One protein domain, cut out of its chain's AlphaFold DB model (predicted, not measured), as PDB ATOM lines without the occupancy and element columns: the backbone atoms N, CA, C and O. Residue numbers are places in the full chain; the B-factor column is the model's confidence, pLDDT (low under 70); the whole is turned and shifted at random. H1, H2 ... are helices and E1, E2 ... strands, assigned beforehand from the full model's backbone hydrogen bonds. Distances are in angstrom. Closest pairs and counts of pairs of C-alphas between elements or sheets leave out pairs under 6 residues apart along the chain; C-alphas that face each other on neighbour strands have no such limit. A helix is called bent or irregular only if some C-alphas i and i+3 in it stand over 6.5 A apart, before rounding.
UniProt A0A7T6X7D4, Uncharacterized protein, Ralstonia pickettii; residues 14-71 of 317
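AT A GLANCE: This is residues 14 to 71 of the 317 residues of an uncharacterized protein of Ralstonia pickettii (UniProt A0A7T6X7D4). Two helices, H1 and H3, run side by side in the same direction with a gap between them, and the short helix H2 bridges them by touching both. Beyond the end of H1, a small two-stranded hairpin, E1 and E2, makes one end of the long axis. The printed part has 58 residues, with three named helices and two named strands in the order H1, E1, E2, H2, H3; the sheet has the order E1 - E2, antiparallel, and the class is mostly helix. The whole is only just loose, close to compact, with a radius of gyration of the C-alphas of 12.5 A, and its outline is elongated, spanning 39 by 23 by 15 A.

HOW THE PARTS SIT: H1, residues 14 to 24, touches H2, residues 45 to 48; their closest C-alphas, those of Ala 16 and Ile 47, are 5.8 A apart. A tight link of two residues joins H1 to E1, residues 27 to 29. E1 and E2, residues 36 to 38, form a hairpin, antiparallel with 141 degrees between their directions. N 28 and O 37 are within hydrogen-bond range at 2.8 A, and so are N 37 and O 28 at 2.8 A. The closest C-alphas of H1 and E2, those of Trp 24 and Arg 38, are 6.7 A apart. H2 also touches H3, residues 55 to 69, with the C-alphas of Val 48 and Ala 57 the closest at 5.0 A. H1 and H3 are near each other, with 12 pairs of C-alphas within 10 A. E1 is apart from H2 and from H3, and E2 is apart from H3. Every O i to N i+4 pair of H3 is within hydrogen-bond range, against 5 of 7 in H1, while H2 is too short for such a pair.

IN THESE COORDINATES: H1 begins at C-alpha 14, (270.127, 210.288, 177.748), and measures 16.1 A from first to last C-alpha. It is neither bent nor irregular, but only just: C-alphas 18 and 21 are 6.2 A apart. E1 and E2 each measure 7.1 A, and C-alpha 36, where E2 begins, is at (293.298, 205.454, 163.910). H2 measures 5.5 A. H3, the longest helix, measures 20.9 A and ends at C-alpha 69, (278.337, 191.055, 164.714).

THE WHOLE: The two C-alphas farthest apart, those of Gly 34 and Thr 52, are 38.9 A apart. The printed part has no cut, and it has no long link between named elements. The mean pLDDT of the printed part is 83.6; residues 41 to 46 and residue 49 are under 70.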
ATOM      1  N   ALA A  14     269.720 209.193 178.620       85.06
ATOM      2  CA  ALA A  14     270.127 210.288 177.748       85.06
ATOM      3  C   ALA A  14     271.639 210.247 177.521       85.06
ATOM      4  O   ALA A  14     272.100 210.301 176.377       85.06
ATOM      5  N   HIS A  15     272.397 210.042 178.598       85.12
ATOM      6  CA  HIS A  15     273.831 209.847 178.541       85.12
ATOM      7  C   HIS A  15     274.173 208.566 177.768       85.12
ATOM      8  O   HIS A  15     275.029 208.610 176.890       85.12
ATOM      9  N   ALA A  16     273.472 207.445 177.980       84.44
ATOM     10  CA  ALA A  16     273.694 206.227 177.189       84.44
ATOM     11  C   ALA A  16     273.550 206.484 175.680       84.44
ATOM     12  O   ALA A  16     274.423 206.105 174.896       84.44
ATOM     13  N   LYS A  17     272.492 207.198 175.275       83.81
ATOM     14  CA  LYS A  17     272.226 207.549 173.873       83.81
ATOM     15  C   LYS A  17     273.297 208.464 173.280       83.81
ATOM     16  O   LYS A  17     273.757 208.209 172.168       83.81
ATOM     17  N   GLU A  18     273.735 209.485 174.014       83.38
ATOM     18  CA  GLU A  18     274.845 210.354 173.598       83.38
ATOM     19  C   GLU A  18     276.128 209.537 173.363       83.38
ATOM     20  O   GLU A  18     276.805 209.671 172.338       83.38
ATOM     21  N   ARG A  19     276.430 208.611 174.279       81.19
ATOM     22  CA  ARG A  19     277.653 207.800 174.241       81.19
ATOM     23  C   ARG A  19     277.652 206.741 173.142       81.19
ATOM     24  O   ARG A  19     278.734 206.280 172.776       81.19
ATOM     25  N   MET A  20     276.505 206.393 172.550       83.94
ATOM     26  CA  MET A  20     276.463 205.478 171.401       83.94
ATOM     27  C   MET A  20     277.292 205.996 170.219       83.94
ATOM     28  O   MET A  20     277.951 205.200 169.550       83.94
ATOM     29  N   GLN A  21     277.324 207.313 169.979       81.00
ATOM     30  CA  GLN A  21     278.136 207.894 168.902       81.00
ATOM     31  C   GLN A  21     279.640 207.764 169.172       81.00
ATOM     32  O   GLN A  21     280.395 207.343 168.291       81.00
ATOM     33  N   ASP A  22     280.073 208.078 170.396       82.00
ATOM     34  CA  ASP A  22     281.462 207.882 170.835       82.00
ATOM     35  C   ASP A  22     281.868 206.406 170.732       82.00
ATOM     36  O   ASP A  22     282.989 206.065 170.356       82.00
ATOM     37  N   TYR A  23     280.943 205.511 171.063       84.25
ATOM     38  CA  TYR A  23     281.206 204.088 171.100       84.25
ATOM     39  C   TYR A  23     281.255 203.450 169.708       84.25
ATOM     40  O   TYR A  23     282.088 202.570 169.506       84.25
ATOM     41  N   TRP A  24     280.432 203.886 168.752       87.50
ATOM     42  CA  TRP A  24     280.315 203.237 167.441       87.50
ATOM     43  C   TRP A  24     280.936 203.985 166.271       87.50
ATOM     44  O   TRP A  24     281.382 203.334 165.333       87.50
ATOM     45  N   VAL A  25     280.959 205.316 166.293       83.88
ATOM     46  CA  VAL A  25     281.220 206.127 165.089       83.88
ATOM     47  C   VAL A  25     282.518 206.908 165.201       83.88
ATOM     48  O   VAL A  25     283.272 207.014 164.232       83.88
ATOM     49  N   LYS A  26     282.789 207.467 166.379       87.50
ATOM     50  CA  LYS A  26     283.885 208.413 166.561       87.50
ATOM     51  C   LYS A  26     285.242 207.757 166.333       87.50
ATOM     52  O   LYS A  26     285.494 206.631 166.757       87.50
ATOM     53  N   LEU A  27     286.123 208.470 165.639       90.50
ATOM     54  CA  LEU A  27     287.485 208.016 165.390       90.50
ATOM     55  C   LEU A  27     288.407 208.462 166.522       90.50
ATOM     56  O   LEU A  27     288.381 209.615 166.955       90.50
ATOM     57  N   HIS A  28     289.266 207.551 166.959       87.00
ATOM     58  CA  HIS A  28     290.227 207.764 168.030       87.00
ATOM     59  C   HIS A  28     291.626 207.343 167.586       87.00
ATOM     60  O   HIS A  28     291.795 206.458 166.747       87.00
ATOM     61  N   LYS A  29     292.648 207.969 168.171       88.88
ATOM     62  CA  LYS A  29     294.037 207.524 168.043       88.88
ATOM     63  C   LYS A  29     294.362 206.589 169.197       88.88
ATOM     64  O   LYS A  29     294.249 206.984 170.355       88.88
ATOM     65  N   LYS A  30     294.758 205.358 168.880       83.62
ATOM     66  CA  LYS A  30     295.251 204.402 169.871       83.62
ATOM     67  C   LYS A  30     296.542 204.942 170.512       83.62
ATOM     68  O   LYS A  30     297.479 205.224 169.763       83.62
ATOM     69  N   PRO A  31     296.615 205.102 171.848       81.62
ATOM     70  CA  PRO A  31     297.778 205.708 172.501       81.62
ATOM     71  C   PRO A  31     299.082 204.922 172.318       81.62
ATOM     72  O   PRO A  31     300.149 205.516 172.237       81.62
ATOM     73  N   ASP A  32     298.987 203.597 172.239       86.31
ATOM     74  CA  ASP A  32     300.114 202.664 172.138       86.31
ATOM     75  C   ASP A  32     300.715 202.578 170.726       86.31
ATOM     76  O   ASP A  32     301.916 202.401 170.559       86.31
ATOM     77  N   THR A  33     299.877 202.701 169.698       88.88
ATOM     78  CA  THR A  33     300.251 202.426 168.301       88.88
ATOM     79  C   THR A  33     300.112 203.633 167.379       88.88
ATOM     80  O   THR A  33     300.522 203.567 166.223       88.88
ATOM     81  N   GLY A  34     299.467 204.715 167.824       88.62
ATOM     82  CA  GLY A  34     299.137 205.884 166.997       88.62
ATOM     83  C   GLY A  34     298.145 205.598 165.857       88.62
ATOM     84  O   GLY A  34     297.811 206.496 165.072       88.62
ATOM     85  N   LYS A  35     297.647 204.359 165.745       90.31
ATOM     86  CA  LYS A  35     296.702 203.952 164.703       90.31
ATOM     87  C   LYS A  35     295.340 204.596 164.942       90.31
ATOM     88  O   LYS A  35     294.878 204.703 166.079       90.31
ATOM     89  N   THR A  36     294.698 205.026 163.859       91.50
ATOM     90  CA  THR A  36     293.298 205.454 163.910       91.50
ATOM     91  C   THR A  36     292.412 204.222 164.048       91.50
ATOM     92  O   THR A  36     292.570 203.268 163.291       91.50
ATOM     93  N   VAL A  37     291.485 204.247 164.998       90.50
ATOM     94  CA  VAL A  37     290.472 203.209 165.217       90.50
ATOM     95  C   VAL A  37     289.098 203.843 165.374       90.50
ATOM     96  O   VAL A  37     289.006 205.019 165.730       90.50
ATOM     97  N   ARG A  38     288.037 203.072 165.127       90.88
ATOM     98  CA  ARG A  38     286.660 203.508 165.362       90.88
ATOM     99  C   ARG A  38     286.147 203.024 166.711       90.88
ATOM    100  O   ARG A  38     286.308 201.857 167.064       90.88
ATOM    101  N   GLY A  39     285.468 203.924 167.411       86.94
ATOM    102  CA  GLY A  39     284.767 203.639 168.645       86.94
ATOM    103  C   GLY A  39     285.674 203.479 169.859       86.94
ATOM    104  O   GLY A  39     286.875 203.216 169.758       86.94
ATOM    105  N   LEU A  40     285.073 203.602 171.039       78.38
ATOM    106  CA  LEU A  40     285.715 203.281 172.312       78.38
ATOM    107  C   LEU A  40     285.587 201.783 172.649       78.38
ATOM    108  O   LEU A  40     284.652 201.102 172.211       78.38
ATOM    109  N   ARG A  41     286.526 201.268 173.455       68.38
ATOM    110  CA  ARG A  41     286.444 199.942 174.092       68.38
ATOM    111  C   ARG A  41     285.773 200.115 175.452       68.38
ATOM    112  O   ARG A  41     286.386 200.712 176.330       68.38
ATOM    113  N   VAL A  42     284.539 199.645 175.607       65.06
ATOM    114  CA  VAL A  42     283.768 199.781 176.857       65.06
ATOM    115  C   VAL A  42     282.857 198.570 177.085       65.06
ATOM    116  O   VAL A  42     282.610 197.797 176.150       65.06
ATOM    117  N   ASP A  43     282.385 198.432 178.322       65.12
ATOM    118  CA  ASP A  43     281.557 197.322 178.804       65.12
ATOM    119  C   ASP A  43     280.054 197.553 178.555       65.12
ATOM    120  O   ASP A  43     279.602 198.677 178.321       65.12
ATOM    121  N   GLU A  44     279.260 196.479 178.629       64.69
ATOM    122  CA  GLU A  44     277.813 196.470 178.334       64.69
ATOM    123  C   GLU A  44     277.001 197.477 179.168       64.69
ATOM    124  O   GLU A  44     276.014 198.030 178.684       64.69
ATOM    125  N   GLY A  45     277.452 197.794 180.387       63.62
ATOM    126  CA  GLY A  45     276.796 198.766 181.267       63.62
ATOM    127  C   GLY A  45     276.694 200.185 180.686       63.62
ATOM    128  O   GLY A  45     275.782 200.922 181.053       63.62
ATOM    129  N   MET A  46     277.559 200.569 179.736       69.19
ATOM    130  CA  MET A  46     277.440 201.856 179.025       69.19
ATOM    131  C   MET A  46     276.299 201.903 178.014       69.19
ATOM    132  O   MET A  46     275.837 202.989 177.675       69.19
ATOM    133  N   ILE A  47     275.897 200.745 177.492       74.50
ATOM    134  CA  ILE A  47     274.906 200.636 176.420       74.50
ATOM    135  C   ILE A  47     273.494 200.690 177.000       74.50
ATOM    136  O   ILE A  47     272.609 201.327 176.435       74.50
ATOM    137  N   VAL A  48     273.293 200.053 178.155       76.62
ATOM    138  CA  VAL A  48     271.996 200.018 178.838       76.62
ATOM    139  C   VAL A  48     271.725 201.359 179.527       76.62
ATOM    140  O   VAL A  48     270.744 202.020 179.182       76.62
ATOM    141  N   GLY A  49     272.613 201.774 180.443       69.38
ATOM    142  CA  GLY A  49     272.573 203.068 181.142       69.38
ATOM    143  C   GLY A  49     271.331 203.337 181.995       69.38
ATOM    144  O   GLY A  49     271.065 204.485 182.322       69.38
ATOM    145  N   GLU A  50     270.557 202.311 182.349       74.12
ATOM    146  CA  GLU A  50     269.322 202.434 183.129       74.12
ATOM    147  C   GLU A  50     269.257 201.330 184.194       74.12
ATOM    148  O   GLU A  50     269.725 200.213 183.975       74.12
ATOM    149  N   THR A  51     268.654 201.629 185.350       72.12
ATOM    150  CA  THR A  51     268.403 200.644 186.422       72.12
ATOM    151  C   THR A  51     267.196 199.749 186.140       72.12
ATOM    152  O   THR A  51     267.030 198.718 186.786       72.12
ATOM    153  N   THR A  52     266.339 200.146 185.198       75.88
ATOM    154  CA  THR A  52     265.145 199.411 184.767       75.88
ATOM    155  C   THR A  52     265.278 199.098 183.283       75.88
ATOM    156  O   THR A  52     265.683 199.954 182.504       75.88
ATOM    157  N   PHE A  53     264.952 197.871 182.880       80.88
ATOM    158  CA  PHE A  53     265.101 197.437 181.494       80.88
ATOM    159  C   PHE A  53     263.903 197.899 180.647       80.88
ATOM    160  O   PHE A  53     262.894 197.206 180.550       80.88
ATOM    161  N   SER A  54     263.996 199.108 180.091       87.88
ATOM    162  CA  SER A  54     263.007 199.687 179.173       87.88
ATOM    163  C   SER A  54     263.135 199.133 177.744       87.88
ATOM    164  O   SER A  54     264.138 198.507 177.394       87.88
ATOM    165  N   LEU A  55     262.148 199.404 176.879       88.88
ATOM    166  CA  LEU A  55     262.238 199.059 175.452       88.88
ATOM    167  C   LEU A  55     263.419 199.767 174.768       88.88
ATOM    168  O   LEU A  55     264.114 199.169 173.955       88.88
ATOM    169  N   ASP A  56     263.693 201.012 175.152       88.06
ATOM    170  CA  ASP A  56     264.843 201.776 174.669       88.06
ATOM    171  C   ASP A  56     266.171 201.148 175.123       88.06
ATOM    172  O   ASP A  56     267.119 201.056 174.339       88.06
ATOM    173  N   ALA A  57     266.245 200.675 176.370       88.31
ATOM    174  CA  ALA A  57     267.399 199.935 176.875       88.31
ATOM    175  C   ALA A  57     267.596 198.604 176.131       88.31
ATOM    176  O   ALA A  57     268.722 198.275 175.741       88.31
ATOM    177  N   ALA A  58     266.509 197.874 175.868       89.25
ATOM    178  CA  ALA A  58     266.527 196.656 175.068       89.25
ATOM    179  C   ALA A  58     266.981 196.934 173.626       89.25
ATOM    180  O   ALA A  58     267.840 196.221 173.107       89.25
ATOM    181  N   TRP A  59     266.490 198.010 173.003       92.50
ATOM    182  CA  TRP A  59     266.900 198.421 171.661       92.50
ATOM    183  C   TRP A  59     268.399 198.707 171.605       92.50
ATOM    184  O   TRP A  59     269.078 198.192 170.718       92.50
ATOM    185  N   ARG A  60     268.949 199.456 172.571       90.12
ATOM    186  CA  ARG A  60     270.395 199.735 172.630       90.12
ATOM    187  C   ARG A  60     271.214 198.456 172.769       90.12
ATOM    188  O   ARG A  60     272.242 198.324 172.103       90.12
ATOM    189  N   LEU A  61     270.762 197.516 173.602       88.38
ATOM    190  CA  LEU A  61     271.422 196.224 173.782       88.38
ATOM    191  C   LEU A  61     271.425 195.413 172.479       88.38
ATOM    192  O   LEU A  61     272.487 194.978 172.036       88.38
ATOM    193  N   VAL A  62     270.262 195.244 171.843       90.44
ATOM    194  CA  VAL A  62     270.136 194.515 170.571       90.44
ATOM    195  C   VAL A  62     270.965 195.195 169.483       90.44
ATOM    196  O   VAL A  62     271.733 194.529 168.789       90.44
ATOM    197  N   PHE A  63     270.890 196.524 169.382       92.06
ATOM    198  CA  PHE A  63     271.705 197.307 168.463       92.06
ATOM    199  C   PHE A  63     273.203 197.066 168.676       92.06
ATOM    200  O   PHE A  63     273.912 196.842 167.698       92.06
ATOM    201  N   ASP A  64     273.701 197.068 169.923       89.56
ATOM    202  CA  ASP A  64     275.113 196.770 170.199       89.56
ATOM    203  C   ASP A  64     275.499 195.382 169.688       89.56
ATOM    204  O   ASP A  64     276.511 195.252 168.999       89.56
ATOM    205  N   LYS A  65     274.684 194.355 169.952       89.75
ATOM    206  CA  LYS A  65     274.971 192.990 169.490       89.75
ATOM    207  C   LYS A  65     274.995 192.887 167.969       89.75
ATOM    208  O   LYS A  65     275.942 192.320 167.424       89.75
ATOM    209  N   VAL A  66     274.020 193.485 167.283       91.00
ATOM    210  CA  VAL A  66     273.959 193.491 165.814       91.00
ATOM    211  C   VAL A  66     275.133 194.273 165.222       91.00
ATOM    212  O   VAL A  66     275.814 193.778 164.329       91.00
ATOM    213  N   ALA A  67     275.432 195.465 165.738       90.56
ATOM    214  CA  ALA A  67     276.540 196.283 165.253       90.56
ATOM    215  C   ALA A  67     277.909 195.626 165.505       90.56
ATOM    216  O   ALA A  67     278.806 195.752 164.671       90.56
ATOM    217  N   ARG A  68     278.073 194.887 166.614       88.75
ATOM    218  CA  ARG A  68     279.278 194.081 166.875       88.75
ATOM    219  C   ARG A  68     279.405 192.953 165.857       88.75
ATOM    220  O   ARG A  68     280.459 192.826 165.251       88.75
ATOM    221  N   ALA A  69     278.343 192.175 165.657       88.88
ATOM    222  CA  ALA A  69     278.337 191.055 164.714       88.88
ATOM    223  C   ALA A  69     278.543 191.499 163.254       88.88
ATOM    224  O   ALA A  69     279.106 190.756 162.460       88.88
ATOM    225  N   ALA A  70     278.124 192.718 162.912       89.12
ATOM    226  CA  ALA A  70     278.330 193.331 161.602       89.12
ATOM    227  C   ALA A  70     279.699 194.026 161.444       89.12
ATOM    228  O   ALA A  70     279.876 194.806 160.508       89.12
ATOM    229  N   GLU A  71     280.640 193.817 162.372       91.00
ATOM    230  CA  GLU A  71     281.975 194.430 162.356       91.00
ATOM    231  C   GLU A  71     281.938 195.962 162.205       91.00
ATOM    232  O   GLU A  71     282.797 196.585 161.576       91.00
TER     233      GLU A  71